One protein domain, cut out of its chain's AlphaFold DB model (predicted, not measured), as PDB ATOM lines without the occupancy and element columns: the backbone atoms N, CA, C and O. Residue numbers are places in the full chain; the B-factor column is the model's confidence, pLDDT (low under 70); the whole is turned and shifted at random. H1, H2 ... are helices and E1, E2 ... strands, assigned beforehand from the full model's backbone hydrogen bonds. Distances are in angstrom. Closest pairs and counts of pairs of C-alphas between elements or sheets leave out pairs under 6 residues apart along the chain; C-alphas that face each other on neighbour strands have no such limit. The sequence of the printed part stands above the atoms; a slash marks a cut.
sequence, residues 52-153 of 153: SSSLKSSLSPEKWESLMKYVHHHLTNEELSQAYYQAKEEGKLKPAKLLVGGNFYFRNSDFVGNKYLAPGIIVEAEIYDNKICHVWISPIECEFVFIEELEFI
ATOM      1  N   SER A  52     162.548  92.876 120.969       56.56
ATOM      2  CA  SER A  52     162.368  91.835 119.952       56.56
ATOM      3  C   SER A  52     163.664  91.380 119.272       56.56
ATOM      4  O   SER A  52     163.806  90.207 118.953       56.56
ATOM      5  N   SER A  53     164.625  92.274 119.053       57.91
ATOM      6  CA  SER A  53     165.924  91.976 118.443       57.91
ATOM      7  C   SER A  53     166.889  91.268 119.399       57.91
ATOM      8  O   SER A  53     167.622  90.386 118.956       57.91
ATOM      9  N   SER A  54     166.833  91.583 120.698       60.75
ATOM     10  CA  SER A  54     167.580  90.871 121.748       60.75
ATOM     11  C   SER A  54     167.009  89.466 121.999       60.75
ATOM     12  O   SER A  54     167.741  88.476 122.061       60.75
ATOM     13  N   LEU A  55     165.678  89.330 122.027       63.44
ATOM     14  CA  LEU A  55     165.022  88.019 122.117       63.44
ATOM     15  C   LEU A  55     165.264  87.165 120.863       63.44
ATOM     16  O   LEU A  55     165.552  85.976 120.966       63.44
ATOM     17  N   LYS A  56     165.229  87.768 119.670       68.44
ATOM     18  CA  LYS A  56     165.497  87.057 118.410       68.44
ATOM     19  C   LYS A  56     166.930  86.542 118.301       68.44
ATOM     20  O   LYS A  56     167.144  85.512 117.676       68.44
ATOM     21  N   SER A  57     167.911  87.256 118.850       69.75
ATOM     22  CA  SER A  57     169.314  86.822 118.812       69.75
ATOM     23  C   SER A  57     169.648  85.767 119.870       69.75
ATOM     24  O   SER A  57     170.642  85.059 119.722       69.75
ATOM     25  N   SER A  58     168.834  85.659 120.925       69.00
ATOM     26  CA  SER A  58     169.056  84.743 122.047       69.00
ATOM     27  C   SER A  58     168.283  83.427 121.952       69.00
ATOM     28  O   SER A  58     168.640  82.482 122.653       69.00
ATOM     29  N   LEU A  59     167.273  83.346 121.085       71.81
ATOM     30  CA  LEU A  59     166.533  82.120 120.793       71.81
ATOM     31  C   LEU A  59     167.017  81.475 119.489       71.81
ATOM     32  O   LEU A  59     167.338  82.154 118.512       71.81
ATOM     33  N   SER A  60     167.018  80.146 119.460       82.75
ATOM     34  CA  SER A  60     167.138  79.364 118.229       82.75
ATOM     35  C   SER A  60     165.991  79.702 117.262       82.75
ATOM     36  O   SER A  60     164.895  80.065 117.711       82.75
ATOM     37  N   PRO A  61     166.202  79.596 115.936       80.88
ATOM     38  CA  PRO A  61     165.180  79.938 114.947       80.88
ATOM     39  C   PRO A  61     163.836  79.244 115.193       80.88
ATOM     40  O   PRO A  61     162.794  79.891 115.131       80.88
ATOM     41  N   GLU A  62     163.852  77.963 115.563       82.06
ATOM     42  CA  GLU A  62     162.651  77.163 115.813       82.06
ATOM     43  C   GLU A  62     161.882  77.649 117.056       82.06
ATOM     44  O   GLU A  62     160.644  77.664 117.088       82.06
ATOM     45  N   LYS A  63     162.606  78.071 118.099       76.50
ATOM     46  CA  LYS A  63     162.027  78.589 119.348       76.50
ATOM     47  C   LYS A  63     161.510  80.012 119.171       76.50
ATOM     48  O   LYS A  63     160.448  80.334 119.704       76.50
ATOM     49  N   TRP A  64     162.190  80.822 118.362       77.62
ATOM     50  CA  TRP A  64     161.697  82.127 117.929       77.62
ATOM     51  C   TRP A  64     160.414  81.997 117.103       77.62
ATOM     52  O   TRP A  64     159.437  82.682 117.385       77.62
ATOM     53  N   GLU A  65     160.366  81.099 116.120       75.31
ATOM     54  CA  GLU A  65     159.142  80.851 115.348       75.31
ATOM     55  C   GLU A  65     157.993  80.379 116.235       75.31
ATOM     56  O   GLU A  65     156.874  80.865 116.087       75.31
ATOM     57  N   SER A  66     158.272  79.500 117.202       72.81
ATOM     58  CA  SER A  66     157.277  79.066 118.185       72.81
ATOM     59  C   SER A  66     156.748  80.249 119.001       72.81
ATOM     60  O   SER A  66     155.537  80.442 119.054       72.81
ATOM     61  N   LEU A  67     157.625  81.091 119.560       72.44
ATOM     62  CA  LEU A  67     157.247  82.317 120.276       72.44
ATOM     63  C   LEU A  67     156.356  83.217 119.405       72.44
ATOM     64  O   LEU A  67     155.275  83.633 119.818       72.44
ATOM     65  N   MET A  68     156.781  83.479 118.170       70.69
ATOM     66  CA  MET A  68     156.050  84.340 117.242       70.69
ATOM     67  C   MET A  68     154.733  83.720 116.781       70.69
ATOM     68  O   MET A  68     153.793  84.456 116.487       70.69
ATOM     69  N   LYS A  69     154.620  82.388 116.752       68.44
ATOM     70  CA  LYS A  69     153.347  81.702 116.526       68.44
ATOM     71  C   LYS A  69     152.362  82.057 117.632       68.44
ATOM     72  O   LYS A  69     151.282  82.503 117.300       68.44
ATOM     73  N   TYR A  70     152.737  81.986 118.907       65.94
ATOM     74  CA  TYR A  70     151.843  82.383 120.007       65.94
ATOM     75  C   TYR A  70     151.516  83.886 120.013       65.94
ATOM     76  O   TYR A  70     150.380  84.273 120.277       65.94
ATOM     77  N   VAL A  71     152.492  84.743 119.693       61.47
ATOM     78  CA  VAL A  71     152.302  86.204 119.694       61.47
ATOM     79  C   VAL A  71     151.443  86.677 118.513       61.47
ATOM     80  O   VAL A  71     150.620  87.580 118.673       61.47
ATOM     81  N   HIS A  72     151.623  86.097 117.321       58.75
ATOM     82  CA  HIS A  72     150.960  86.549 116.091       58.75
ATOM     83  C   HIS A  72     149.777  85.686 115.652       58.75
ATOM     84  O   HIS A  72     148.847  86.203 115.036       58.75
ATOM     85  N   HIS A  73     149.815  84.383 115.921       61.16
ATOM     86  CA  HIS A  73     148.734  83.461 115.602       61.16
ATOM     87  C   HIS A  73     147.979  83.203 116.899       61.16
ATOM     88  O   HIS A  73     148.413  82.440 117.755       61.16
ATOM     89  N   HIS A  74     146.852  83.890 117.060       69.75
ATOM     90  CA  HIS A  74     145.922  83.629 118.149       69.75
ATOM     91  C   HIS A  74     145.360  82.216 117.979       69.75
ATOM     92  O   HIS A  74     144.381  82.035 117.265       69.75
ATOM     93  N   LEU A  75     146.037  81.227 118.566       79.12
ATOM     94  CA  LEU A  75     145.654  79.817 118.507       79.12
ATOM     95  C   LEU A  75     144.249  79.623 119.076       79.12
ATOM     96  O   LEU A  75     143.823  80.383 119.940       79.12
ATOM     97  N   THR A  76     143.549  78.603 118.603       85.62
ATOM     98  CA  THR A  76     142.253  78.182 119.157       85.62
ATOM     99  C   THR A  76     142.406  77.523 120.522       85.62
ATOM    100  O   THR A  76     143.484  77.031 120.878       85.62
ATOM    101  N   ASN A  77     141.319  77.473 121.294       88.44
ATOM    102  CA  ASN A  77     141.290  76.704 122.537       88.44
ATOM    103  C   ASN A  77     141.647  75.224 122.311       88.44
ATOM    104  O   ASN A  77     142.356  74.641 123.134       88.44
ATOM    105  N   GLU A  78     141.200  74.612 121.207       89.12
ATOM    106  CA  GLU A  78     141.575  73.234 120.874       89.12
ATOM    107  C   GLU A  78     143.081  73.087 120.635       89.12
ATOM    108  O   GLU A  78     143.695  72.175 121.190       89.12
ATOM    109  N   GLU A  79     143.691  73.984 119.856       89.12
ATOM    110  CA  GLU A  79     145.133  73.951 119.572       89.12
ATOM    111  C   GLU A  79     145.975  74.168 120.835       89.12
ATOM    112  O   GLU A  79     146.976  73.476 121.033       89.12
ATOM    113  N   LEU A  80     145.567  75.093 121.711       89.19
ATOM    114  CA  LEU A  80     146.243  75.333 122.990       89.19
ATOM    115  C   LEU A  80     146.149  74.122 123.913       89.19
ATOM    116  O   LEU A  80     147.165  73.679 124.447       89.19
ATOM    117  N   SER A  81     144.954  73.547 124.038       92.75
ATOM    118  CA  SER A  81     144.719  72.362 124.861       92.75
ATOM    119  C   SER A  81     145.536  71.166 124.364       92.75
ATOM    120  O   SER A  81     146.183  70.481 125.157       92.75
ATOM    121  N   GLN A  82     145.587  70.946 123.046       93.31
ATOM    122  CA  GLN A  82     146.425  69.905 122.444       93.31
ATOM    123  C   GLN A  82     147.911  70.136 122.730       93.31
ATOM    124  O   GLN A  82     148.590  69.208 123.169       93.31
ATOM    125  N   ALA A  83     148.407  71.363 122.544       90.69
ATOM    126  CA  ALA A  83     149.799  71.706 122.834       90.69
ATOM    127  C   ALA A  83     150.148  71.494 124.317       90.69
ATOM    128  O   ALA A  83     151.200  70.933 124.623       90.69
ATOM    129  N   TYR A  84     149.249  71.875 125.229       94.00
ATOM    130  CA  TYR A  84     149.407  71.665 126.666       94.00
ATOM    131  C   TYR A  84     149.548  70.180 127.015       94.00
ATOM    132  O   TYR A  84     150.526  69.779 127.653       94.00
ATOM    133  N   TYR A  85     148.597  69.341 126.587       95.56
ATOM    134  CA  TYR A  85     148.625  67.916 126.920       95.56
ATOM    135  C   TYR A  85     149.787  67.189 126.247       95.56
ATOM    136  O   TYR A  85     150.421  66.361 126.894       95.56
ATOM    137  N   GLN A  86     150.135  67.554 125.013       94.31
ATOM    138  CA  GLN A  86     151.319  67.016 124.351       94.31
ATOM    139  C   GLN A  86     152.599  67.358 125.130       94.31
ATOM    140  O   GLN A  86     153.397  66.473 125.425       94.31
ATOM    141  N   ALA A  87     152.789  68.621 125.527       91.31
ATOM    142  CA  ALA A  87     153.952  69.029 126.317       91.31
ATOM    143  C   ALA A  87     154.003  68.322 127.682       91.31
ATOM    144  O   ALA A  87     155.084  68.000 128.186       91.31
ATOM    145  N   LYS A  88     152.835  68.053 128.277       94.00
ATOM    146  CA  LYS A  88     152.702  67.309 129.531       94.00
ATOM    147  C   LYS A  88     153.092  65.838 129.373       94.00
ATOM    148  O   LYS A  88     153.860  65.333 130.187       94.00
ATOM    149  N   GLU A  89     152.612  65.168 128.327       95.50
ATOM    150  CA  GLU A  89     152.961  63.774 128.007       95.50
ATOM    151  C   GLU A  89     154.448  63.611 127.675       95.50
ATOM    152  O   GLU A  89     155.082  62.642 128.091       95.50
ATOM    153  N   GLU A  90     155.032  64.591 126.986       94.00
ATOM    154  CA  GLU A  90     156.459  64.630 126.657       94.00
ATOM    155  C   GLU A  90     157.350  65.010 127.859       94.00
ATOM    156  O   GLU A  90     158.574  65.067 127.725       94.00
ATOM    157  N   GLY A  91     156.768  65.288 129.033       92.62
ATOM    158  CA  GLY A  91     157.503  65.657 130.247       92.62
ATOM    159  C   GLY A  91     158.225  67.007 130.153       92.62
ATOM    160  O   GLY A  91     159.188  67.248 130.883       92.62
ATOM    161  N   LYS A  92     157.790  67.884 129.241       91.94
ATOM    162  CA  LYS A  92     158.379  69.217 129.031       91.94
ATOM    163  C   LYS A  92     157.919  70.228 130.073       91.94
ATOM    164  O   LYS A  92     158.670  71.147 130.395       91.94
ATOM    165  N   LEU A  93     156.705  70.052 130.594       94.69
ATOM    166  CA  LEU A  93     156.141  70.911 131.628       94.69
ATOM    167  C   LEU A  93     156.743  70.570 132.989       94.69
ATOM    168  O   LEU A  93     156.641  69.438 133.462       94.69
ATOM    169  N   LYS A  94     157.349  71.568 133.630       94.81
ATOM    170  CA  LYS A  94     157.909  71.448 134.975       94.81
ATOM    171  C   LYS A  94     157.137  72.333 135.946       94.81
ATOM    172  O   LYS A  94     156.800  73.459 135.580       94.81
ATOM    173  N   PRO A  95     156.873  71.874 137.177       95.62
ATOM    174  CA  PRO A  95     156.314  72.742 138.197       95.62
ATOM    175  C   PRO A  95     157.304  73.869 138.506       95.62
ATOM    176  O   PRO A  95     158.494  73.641 138.731       95.62
ATOM    177  N   ALA A  96     156.800  75.093 138.516       94.75
ATOM    178  CA  ALA A  96     157.556  76.279 138.862       94.75
ATOM    179  C   ALA A  96     156.726  77.166 139.780       94.75
ATOM    180  O   ALA A  96     155.509  77.293 139.645       94.75
ATOM    181  N   LYS A  97     157.399  77.786 140.734       94.50
ATOM    182  CA  LYS A  97     156.829  78.768 141.635       94.50
ATOM    183  C   LYS A  97     157.097  80.160 141.093       94.50
ATOM    184  O   LYS A  97     158.237  80.513 140.809       94.50
ATOM    185  N   LEU A  98     156.047  80.961 140.994       88.69
ATOM    186  CA  LEU A  98     156.161  82.332 140.525       88.69
ATOM    187  C   LEU A  98     156.810  83.213 141.601       88.69
ATOM    188  O   LEU A  98     156.279  83.341 142.704       88.69
ATOM    189  N   LEU A  99     157.951  83.828 141.303       84.81
ATOM    190  CA  LEU A  99     158.656  84.719 142.231       84.81
ATOM    191  C   LEU A  99     158.077  86.133 142.217       84.81
ATOM    192  O   LEU A  99     158.044  86.802 143.252       84.81
ATOM    193  N   VAL A 100     157.584  86.568 141.057       77.19
ATOM    194  CA  VAL A 100     157.022  87.901 140.836       77.19
ATOM    195  C   VAL A 100     155.559  87.766 140.429       77.19
ATOM    196  O   VAL A 100     155.243  87.272 139.355       77.19
ATOM    197  N   GLY A 101     154.650  88.192 141.304       79.62
ATOM    198  CA  GLY A 101     153.225  88.251 140.980       79.62
ATOM    199  C   GLY A 101     152.901  89.419 140.053       79.62
ATOM    200  O   GLY A 101     153.586  90.443 140.068       79.62
ATOM    201  N   GLY A 102     151.824  89.299 139.286       79.81
ATOM    202  CA  GLY A 102     151.475  90.283 138.268       79.81
ATOM    203  C   GLY A 102     150.139  90.000 137.599       79.81
ATOM    204  O   GLY A 102     149.472  89.011 137.901       79.81
ATOM    205  N   ASN A 103     149.741  90.900 136.700       81.62
ATOM    206  CA  ASN A 103     148.632  90.641 135.790       81.62
ATOM    207  C   ASN A 103     149.164  89.857 134.601       81.62
ATOM    208  O   ASN A 103     149.952  90.395 133.831       81.62
ATOM    209  N   PHE A 104     148.693  88.627 134.476       83.00
ATOM    210  CA  PHE A 104     149.015  87.752 133.373       83.00
ATOM    211  C   PHE A 104     147.987  87.952 132.269       83.00
ATOM    212  O   PHE A 104     146.782  87.829 132.522       83.00
ATOM    213  N   TYR A 105     148.445  88.327 131.082       77.38
ATOM    214  CA  TYR A 105     147.618  88.540 129.912       77.38
ATOM    215  C   TYR A 105     147.655  87.314 129.007       77.38
ATOM    216  O   TYR A 105     148.692  86.918 128.485       77.38
ATOM    217  N   PHE A 106     146.483  86.746 128.759       80.31
ATOM    218  CA  PHE A 106     146.329  85.594 127.883       80.31
ATOM    219  C   PHE A 106     145.321  85.925 126.797       80.31
ATOM    220  O   PHE A 106     144.266  86.532 127.018       80.31
ATOM    221  N   ARG A 107     145.681  85.536 125.579       73.62
ATOM    222  CA  ARG A 107     144.889  85.788 124.389       73.62
ATOM    223  C   ARG A 107     144.985  84.601 123.452       73.62
ATOM    224  O   ARG A 107     146.078  84.165 123.107       73.62
ATOM    225  N   ASN A 108     143.832  84.159 122.984       76.69
ATOM    226  CA  ASN A 108     143.671  83.121 121.981       76.69
ATOM    227  C   ASN A 108     142.619  83.586 120.946       76.69
ATOM    228  O   ASN A 108     142.211  84.755 120.983       76.69
ATOM    229  N   SER A 109     142.249  82.764 119.959       76.06
ATOM    230  CA  SER A 109     141.281  83.181 118.921       76.06
ATOM    231  C   SER A 109     139.899  83.488 119.489       76.06
ATOM    232  O   SER A 109     139.168  84.303 118.928       76.06
ATOM    233  N   ASP A 110     139.557  82.832 120.593       75.19
ATOM    234  CA  ASP A 110     138.208  82.779 121.145       75.19
ATOM    235  C   ASP A 110     138.026  83.793 122.280       75.19
ATOM    236  O   ASP A 110     136.908  84.227 122.568       75.19
ATOM    237  N   PHE A 111     139.122  84.179 122.937       76.12
ATOM    238  CA  PHE A 111     139.093  84.982 124.146       76.12
ATOM    239  C   PHE A 111     140.347  85.842 124.348       76.12
ATOM    240  O   PHE A 111     141.473  85.480 124.004       76.12
ATOM    241  N   VAL A 112     140.128  86.994 124.980       79.81
ATOM    242  CA  VAL A 112     141.158  87.902 125.483       79.81
ATOM    243  C   VAL A 112     140.861  88.174 126.951       79.81
ATOM    244  O   VAL A 112     139.775  88.665 127.264       79.81
ATOM    245  N   GLY A 113     141.825  87.937 127.837       78.31
ATOM    246  CA  GLY A 113     141.645  88.216 129.255       78.31
ATOM    247  C   GLY A 113     142.931  88.475 130.015       78.31
ATOM    248  O   GLY A 113     144.042  88.392 129.495       78.31
ATOM    249  N   ASN A 114     142.742  88.836 131.278       83.06
ATOM    250  CA  ASN A 114     143.809  89.040 132.234       83.06
ATOM    251  C   ASN A 114     143.463  88.384 133.572       83.06
ATOM    252  O   ASN A 114     142.305  88.340 133.991       83.06
ATOM    253  N   LYS A 115     144.482  87.889 134.268       86.19
ATOM    254  CA  LYS A 115     144.327  87.270 135.584       86.19
ATOM    255  C   LYS A 115     145.492  87.663 136.464       86.19
ATOM    256  O   LYS A 115     146.646  87.533 136.076       86.19
ATOM    257  N   TYR A 116     145.187  88.141 137.660       86.56
ATOM    258  CA  TYR A 116     146.226  88.415 138.637       86.56
ATOM    259  C   TYR A 116     146.695  87.106 139.276       86.56
ATOM    260  O   TYR A 116     145.888  86.375 139.857       86.56
ATOM    261  N   LEU A 117     147.995  86.829 139.193       85.94
ATOM    262  CA  LEU A 117     148.642  85.725 139.893       85.94
ATOM    263  C   LEU A 117     149.486  86.280 141.038       85.94
ATOM    264  O   LEU A 117     150.348  87.137 140.842       85.94
ATOM    265  N   ALA A 118     149.226  85.793 142.251       82.75
ATOM    266  CA  ALA A 118     149.988  86.194 143.425       82.75
ATOM    267  C   ALA A 118     151.396  85.560 143.412       82.75
ATOM    268  O   ALA A 118     151.544  84.424 142.951       82.75
ATOM    269  N   PRO A 119     152.418  86.235 143.973       86.56
ATOM    270  CA  PRO A 119     153.722  85.618 144.180       86.56
ATOM    271  C   PRO A 119     153.595  84.338 145.017       86.56
ATOM    272  O   PRO A 119     152.832  84.280 145.983       86.56
ATOM    273  N   GLY A 120     154.373  83.320 144.671       85.50
ATOM    274  CA  GLY A 120     154.411  82.023 145.337       85.50
ATOM    275  C   GLY A 120     153.413  80.991 144.810       85.50
ATOM    276  O   GLY A 120     153.443  79.858 145.289       85.50
ATOM    277  N   ILE A 121     152.555  81.342 143.845       93.19
ATOM    278  CA  ILE A 121     151.675  80.364 143.196       93.19
ATOM    279  C   ILE A 121     152.491  79.355 142.379       93.19
ATOM    280  O   ILE A 121     153.522  79.705 141.801       93.19
ATOM    281  N   ILE A 122     152.023  78.106 142.340       95.12
ATOM    282  CA  ILE A 122     152.620  77.051 141.521       95.12
ATOM    283  C   ILE A 122     151.915  77.004 140.173       95.12
ATOM    284  O   ILE A 122     150.687  76.947 140.110       95.12
ATOM    285  N   VAL A 123     152.714  77.015 139.118       93.94
ATOM    286  CA  VAL A 123     152.302  76.927 137.720       93.94
ATOM    287  C   VAL A 123     153.129  75.856 137.014       93.94
ATOM    288  O   VAL A 123     154.138  75.386 137.542       93.94
ATOM    289  N   GLU A 124     152.717  75.460 135.816       96.12
ATOM    290  CA  GLU A 124     153.521  74.593 134.954       96.12
ATOM    291  C   GLU A 124     154.266  75.451 133.931       96.12
ATOM    292  O   GLU A 124     153.663  76.296 133.277       96.12
ATOM    293  N   ALA A 125     155.575  75.256 133.797       93.88
ATOM    294  CA  ALA A 125     156.430  76.051 132.927       93.88
ATOM    295  C   ALA A 125     157.233  75.172 131.959       93.88
ATOM    296  O   ALA A 125     157.795  74.146 132.347       93.88
ATOM    297  N   GLU A 126     157.324  75.607 130.704       91.81
ATOM    298  CA  GLU A 126     158.227  75.069 129.682       91.81
ATOM    299  C   GLU A 126     159.366  76.062 129.421       91.81
ATOM    300  O   GLU A 126     159.117  77.251 129.240       91.81
ATOM    301  N   ILE A 127     160.614  75.588 129.370       88.06
ATOM    302  CA  ILE A 127     161.801  76.430 129.147       88.06
ATOM    303  C   ILE A 127     162.133  76.514 127.651       88.06
ATOM    304  O   ILE A 127     162.253  75.494 126.969       88.06
ATOM    305  N   TYR A 128     162.391  77.730 127.168       80.81
ATOM    306  CA  TYR A 128     162.877  78.011 125.817       80.81
ATOM    307  C   TYR A 128     164.298  78.571 125.899       80.81
ATOM    308  O   TYR A 128     164.514  79.650 126.455       80.81
ATOM    309  N   ASP A 129     165.267  77.806 125.386       80.75
ATOM    310  CA  ASP A 129     166.697  78.145 125.299       80.75
ATOM    311  C   ASP A 129     167.301  78.765 126.576       80.75
ATOM    312  O   ASP A 129     168.213  79.584 126.523       80.75
ATOM    313  N   ASN A 130     166.802  78.351 127.748       80.81
ATOM    314  CA  ASN A 130     167.189  78.858 129.072       80.81
ATOM    315  C   ASN A 130     166.998  80.377 129.261       80.81
ATOM    316  O   ASN A 130     167.687  80.977 130.087       80.81
ATOM    317  N   LYS A 131     166.102  81.008 128.495       74.75
ATOM    318  CA  LYS A 131     165.889  82.464 128.510       74.75
ATOM    319  C   LYS A 131     164.501  82.856 128.977       74.75
ATOM    320  O   LYS A 131     164.356  83.623 129.925       74.75
ATOM    321  N   ILE A 132     163.488  82.318 128.318       76.25
ATOM    322  CA  ILE A 132     162.091  82.595 128.635       76.25
ATOM    323  C   ILE A 132     161.385  81.292 128.948       76.25
ATOM    324  O   ILE A 132     161.759  80.222 128.458       76.25
ATOM    325  N   CYS A 133     160.363  81.394 129.779       81.81
ATOM    326  CA  CYS A 133     159.494  80.288 130.103       81.81
ATOM    327  C   CYS A 133     158.100  80.571 129.573       81.81
ATOM    328  O   CYS A 133     157.613  81.695 129.656       81.81
ATOM    329  N   HIS A 134     157.454  79.541 129.052       87.38
ATOM    330  CA  HIS A 134     156.034  79.570 128.766       87.38
ATOM    331  C   HIS A 134     155.304  78.962 129.958       87.38
ATOM    332  O   HIS A 134     155.489  77.785 130.267       87.38
ATOM    333  N   VAL A 135     154.535  79.784 130.660       90.38
ATOM    334  CA  VAL A 135     153.788  79.409 131.857       90.38
ATOM    335  C   VAL A 135     152.351  79.089 131.478       90.38
ATOM    336  O   VAL A 135     151.666  79.898 130.860       90.38
ATOM    337  N   TRP A 136     151.887  77.925 131.909       92.56
ATOM    338  CA  TRP A 136     150.522  77.448 131.759       92.56
ATOM    339  C   TRP A 136     149.759  77.653 133.067       92.56
ATOM    340  O   TRP A 136     150.107  77.104 134.116       92.56
ATOM    341  N   ILE A 137     148.704  78.463 132.992       90.62
ATOM    342  CA  ILE A 137     147.751  78.727 134.078       90.62
ATOM    343  C   ILE A 137     146.610  77.705 134.016       90.62
ATOM    344  O   ILE A 137     146.102  77.254 135.044       90.62
ATOM    345  N   SER A 138     146.214  77.340 132.799       90.31
ATOM    346  CA  SER A 138     145.290  76.254 132.481       90.31
ATOM    347  C   SER A 138     145.581  75.745 131.058       90.31
ATOM    348  O   SER A 138     146.388  76.359 130.359       90.31
ATOM    349  N   PRO A 139     144.931  74.667 130.576       91.69
ATOM    350  CA  PRO A 139     145.177  74.139 129.228       91.69
ATOM    351  C   PRO A 139     144.920  75.130 128.079       91.69
ATOM    352  O   PRO A 139     145.341  74.879 126.957       91.69
ATOM    353  N   ILE A 140     144.217  76.234 128.343       89.44
ATOM    354  CA  ILE A 140     143.868  77.262 127.348       89.44
ATOM    355  C   ILE A 140     144.343  78.670 127.742       89.44
ATOM    356  O   ILE A 140     144.096  79.630 127.013       89.44
ATOM    357  N   GLU A 141     145.006  78.807 128.894       88.81
ATOM    358  CA  GLU A 141     145.514  80.077 129.419       88.81
ATOM    359  C   GLU A 141     147.014  79.940 129.673       88.81
ATOM    360  O   GLU A 141     147.437  79.228 130.591       88.81
ATOM    361  N   CYS A 142     147.820  80.632 128.877       86.88
ATOM    362  CA  CYS A 142     149.270  80.583 128.974       86.88
ATOM    363  C   CYS A 142     149.911  81.919 128.581       86.88
ATOM    364  O   CYS A 142     149.320  82.702 127.833       86.88
ATOM    365  N   GLU A 143     151.105  82.188 129.110       83.69
ATOM    366  CA  GLU A 143     151.851  83.425 128.863       83.69
ATOM    367  C   GLU A 143     153.361  83.220 129.023       83.69
ATOM    368  O   GLU A 143     153.816  82.310 129.717       83.69
ATOM    369  N   PHE A 144     154.152  84.069 128.370       82.50
ATOM    370  CA  PHE A 144     155.601  84.074 128.518       82.50
ATOM    371  C   PHE A 144     156.046  84.920 129.709       82.50
ATOM    372  O   PHE A 144     155.597  86.050 129.881       82.50
ATOM    373  N   VAL A 145     156.996  84.388 130.471       76.94
ATOM    374  CA  VAL A 145     157.699  85.081 131.557       76.94
ATOM    375  C   VAL A 145     159.201  84.885 131.412       76.94
ATOM    376  O   VAL A 145     159.660  83.953 130.737       76.94
ATOM    377  N   PHE A 146     159.990  85.735 132.056       81.62
ATOM    378  CA  PHE A 146     161.433  85.530 132.113       81.62
ATOM    379  C   PHE A 146     161.787  84.419 133.096       81.62
ATOM    380  O   PHE A 146     161.098  84.187 134.089       81.62
ATOM    381  N   ILE A 147     162.886  83.708 132.827       81.31
ATOM    382  CA  ILE A 147     163.318  82.607 133.695       81.31
ATOM    383  C   ILE A 147     163.633  83.081 135.121       81.31
ATOM    384  O   ILE A 147     163.423  82.327 136.068       81.31
ATOM    385  N   GLU A 148     164.074  84.333 135.298       81.94
ATOM    386  CA  GLU A 148     164.350  84.903 136.624       81.94
ATOM    387  C   GLU A 148     163.079  85.170 137.451       81.94
ATOM    388  O   GLU A 148     163.163  85.403 138.657       81.94
ATOM    389  N   GLU A 149     161.900  85.125 136.827       80.12
ATOM    390  CA  GLU A 149     160.607  85.303 137.493       80.12
ATOM    391  C   GLU A 149     160.060  83.984 138.065       80.12
ATOM    392  O   GLU A 149     158.996  83.977 138.692       80.12
ATOM    393  N   LEU A 150     160.789  82.874 137.896       86.25
ATOM    394  CA  LEU A 150     160.385  81.528 138.297       86.25
ATOM    395  C   LEU A 150     161.429  80.824 139.179       86.25
ATOM    396  O   LEU A 150     162.636  80.948 138.999       86.25
ATOM    397  N   GLU A 151     160.938  79.999 140.103       91.62
ATOM    398  CA  GLU A 151     161.705  79.042 140.905       91.62
ATOM    399  C   GLU A 151     161.201  77.624 140.589       91.62
ATOM    400  O   GLU A 151     160.094  77.256 140.976       91.62
ATOM    401  N   PHE A 152     161.981  76.829 139.850       90.69
ATOM    402  CA  PHE A 152     161.623  75.439 139.522       90.69
ATOM    403  C   PHE A 152     161.702  74.527 140.755       90.69
ATOM    404  O   PHE A 152     162.613  74.682 141.571       90.69
ATOM    405  N   ILE A 153     160.759  73.579 140.866       89.31
ATOM    406  CA  ILE A 153     160.614  72.638 141.998       89.31
ATOM    407  C   ILE A 153     161.095  71.238 141.619       89.31
ATOM    408  O   ILE A 153     160.757  70.778 140.503       89.31
TER     409      ILE A 153
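What this domain is: This is residues 52 to 153 of the 153 residues of an uncharacterized protein of Mastigocladus laminosus UU774 (UniProt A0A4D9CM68). A strongly twisted, curled sheet of five strands has the hairpin E2 and E3 crossed over it as the second sheet of a sandwich, and helices H2 and H3 pack on one face of the five-stranded sheet. The short helix H1 folds back beside the first part of H2 and lies farthest of the elements from the mean of the C-alphas, while E5 and E6 lie nearest to it, in the core. The printed part has 102 residues, with three named helices followed by seven named strands, H1 H2 H3 E1 E2 E3 E4 E5 E6 E7. The larger sheet has the order E6 E5 E4 E1 E7, both sheets are antiparallel, and the class is mixed, helices and strands. The whole is compact and rounded, with a radius of gyration of the C-alphas of 13.0 A and spans of 31 by 30 by 27 A.

How they stand to each other: H1, residues 52 to 58, and H2, residues 61 to 72, are close but not clearly touching: their closest C-alphas, of Lys 56 and Trp 64, are 6.2 A apart, at a shallow tilt of 28 degrees, opposite ways. H3 is residues 77 to 89, and H2 and H3 are apart. In each of the three helices, every O i to N i+4 pair is within hydrogen-bond range. The larger sheet holds E1, residues 94 to 98, E4, residues 122 to 128, E5, residues 132 to 138, E6, residues 141 to 146, and E7, residues 150 to 152. H2 and H3 on this sheet make two layers, helices on one face of a sheet. H2 has a height over the sheet of 10.2 A and runs along the strands, at 15 degrees to E4 on the local plane. H3 has a height of 9.8 A and runs slantwise to the strands, at 53 degrees to E6 on the local plane; its closest C-alphas to E5 are those of Tyr 84 and Trp 136, 7.8 A apart. H1 is not on the sheet. E1 pairs with E7 through N 97 and O 151, 2.8 A, and with E4 through N 96 and O 123, 2.8 A. E4, E5 and E6 form a meander, each strand the antiparallel neighbour of the one before; N 134 and O 126 are 2.8 A apart, and N 143 and O 135 are 2.9 A apart. E2, residues 102 to 107, and E3, residues 112 to 117, are a hairpin, with N 104 and O 115 2.8 A apart. The two sheets form a sandwich, two sheets face to face, with strands at 85 degrees to each other and best planes 37 degrees apart. The closest C-alphas of E2 and E6 are those of Phe 106 and Glu 141, 5.8 A apart.

Where its parts are: H1 begins at C-alpha 52 at (162.368, 91.835, 119.952). H2 measures 15.7 A from first to last C-alpha, and H3, the longest helix, measures 18.3 A and begins at C-alpha 77 at (141.290, 76.704, 122.537). E1 measures 12.3 A, E2 16.0 A and E3 16.4 A. E4 and E5, the longest strands by residues, measure 18.8 A and 18.4 A, and E6 measures 17.0 A. The three-residue E7 ends at C-alpha 152 at (161.623, 75.439, 139.522).

The domain as a whole: The printed part runs from 52 to 153, the chain's last residue, and has no cut. The two C-alphas farthest apart are those of Pro 61 and Ala 118, 32.9 A. The nine links between successive elements are tight. The mean pLDDT of the printed part is 82.7; residues 52 to 58 and 69 to 74 are under 70.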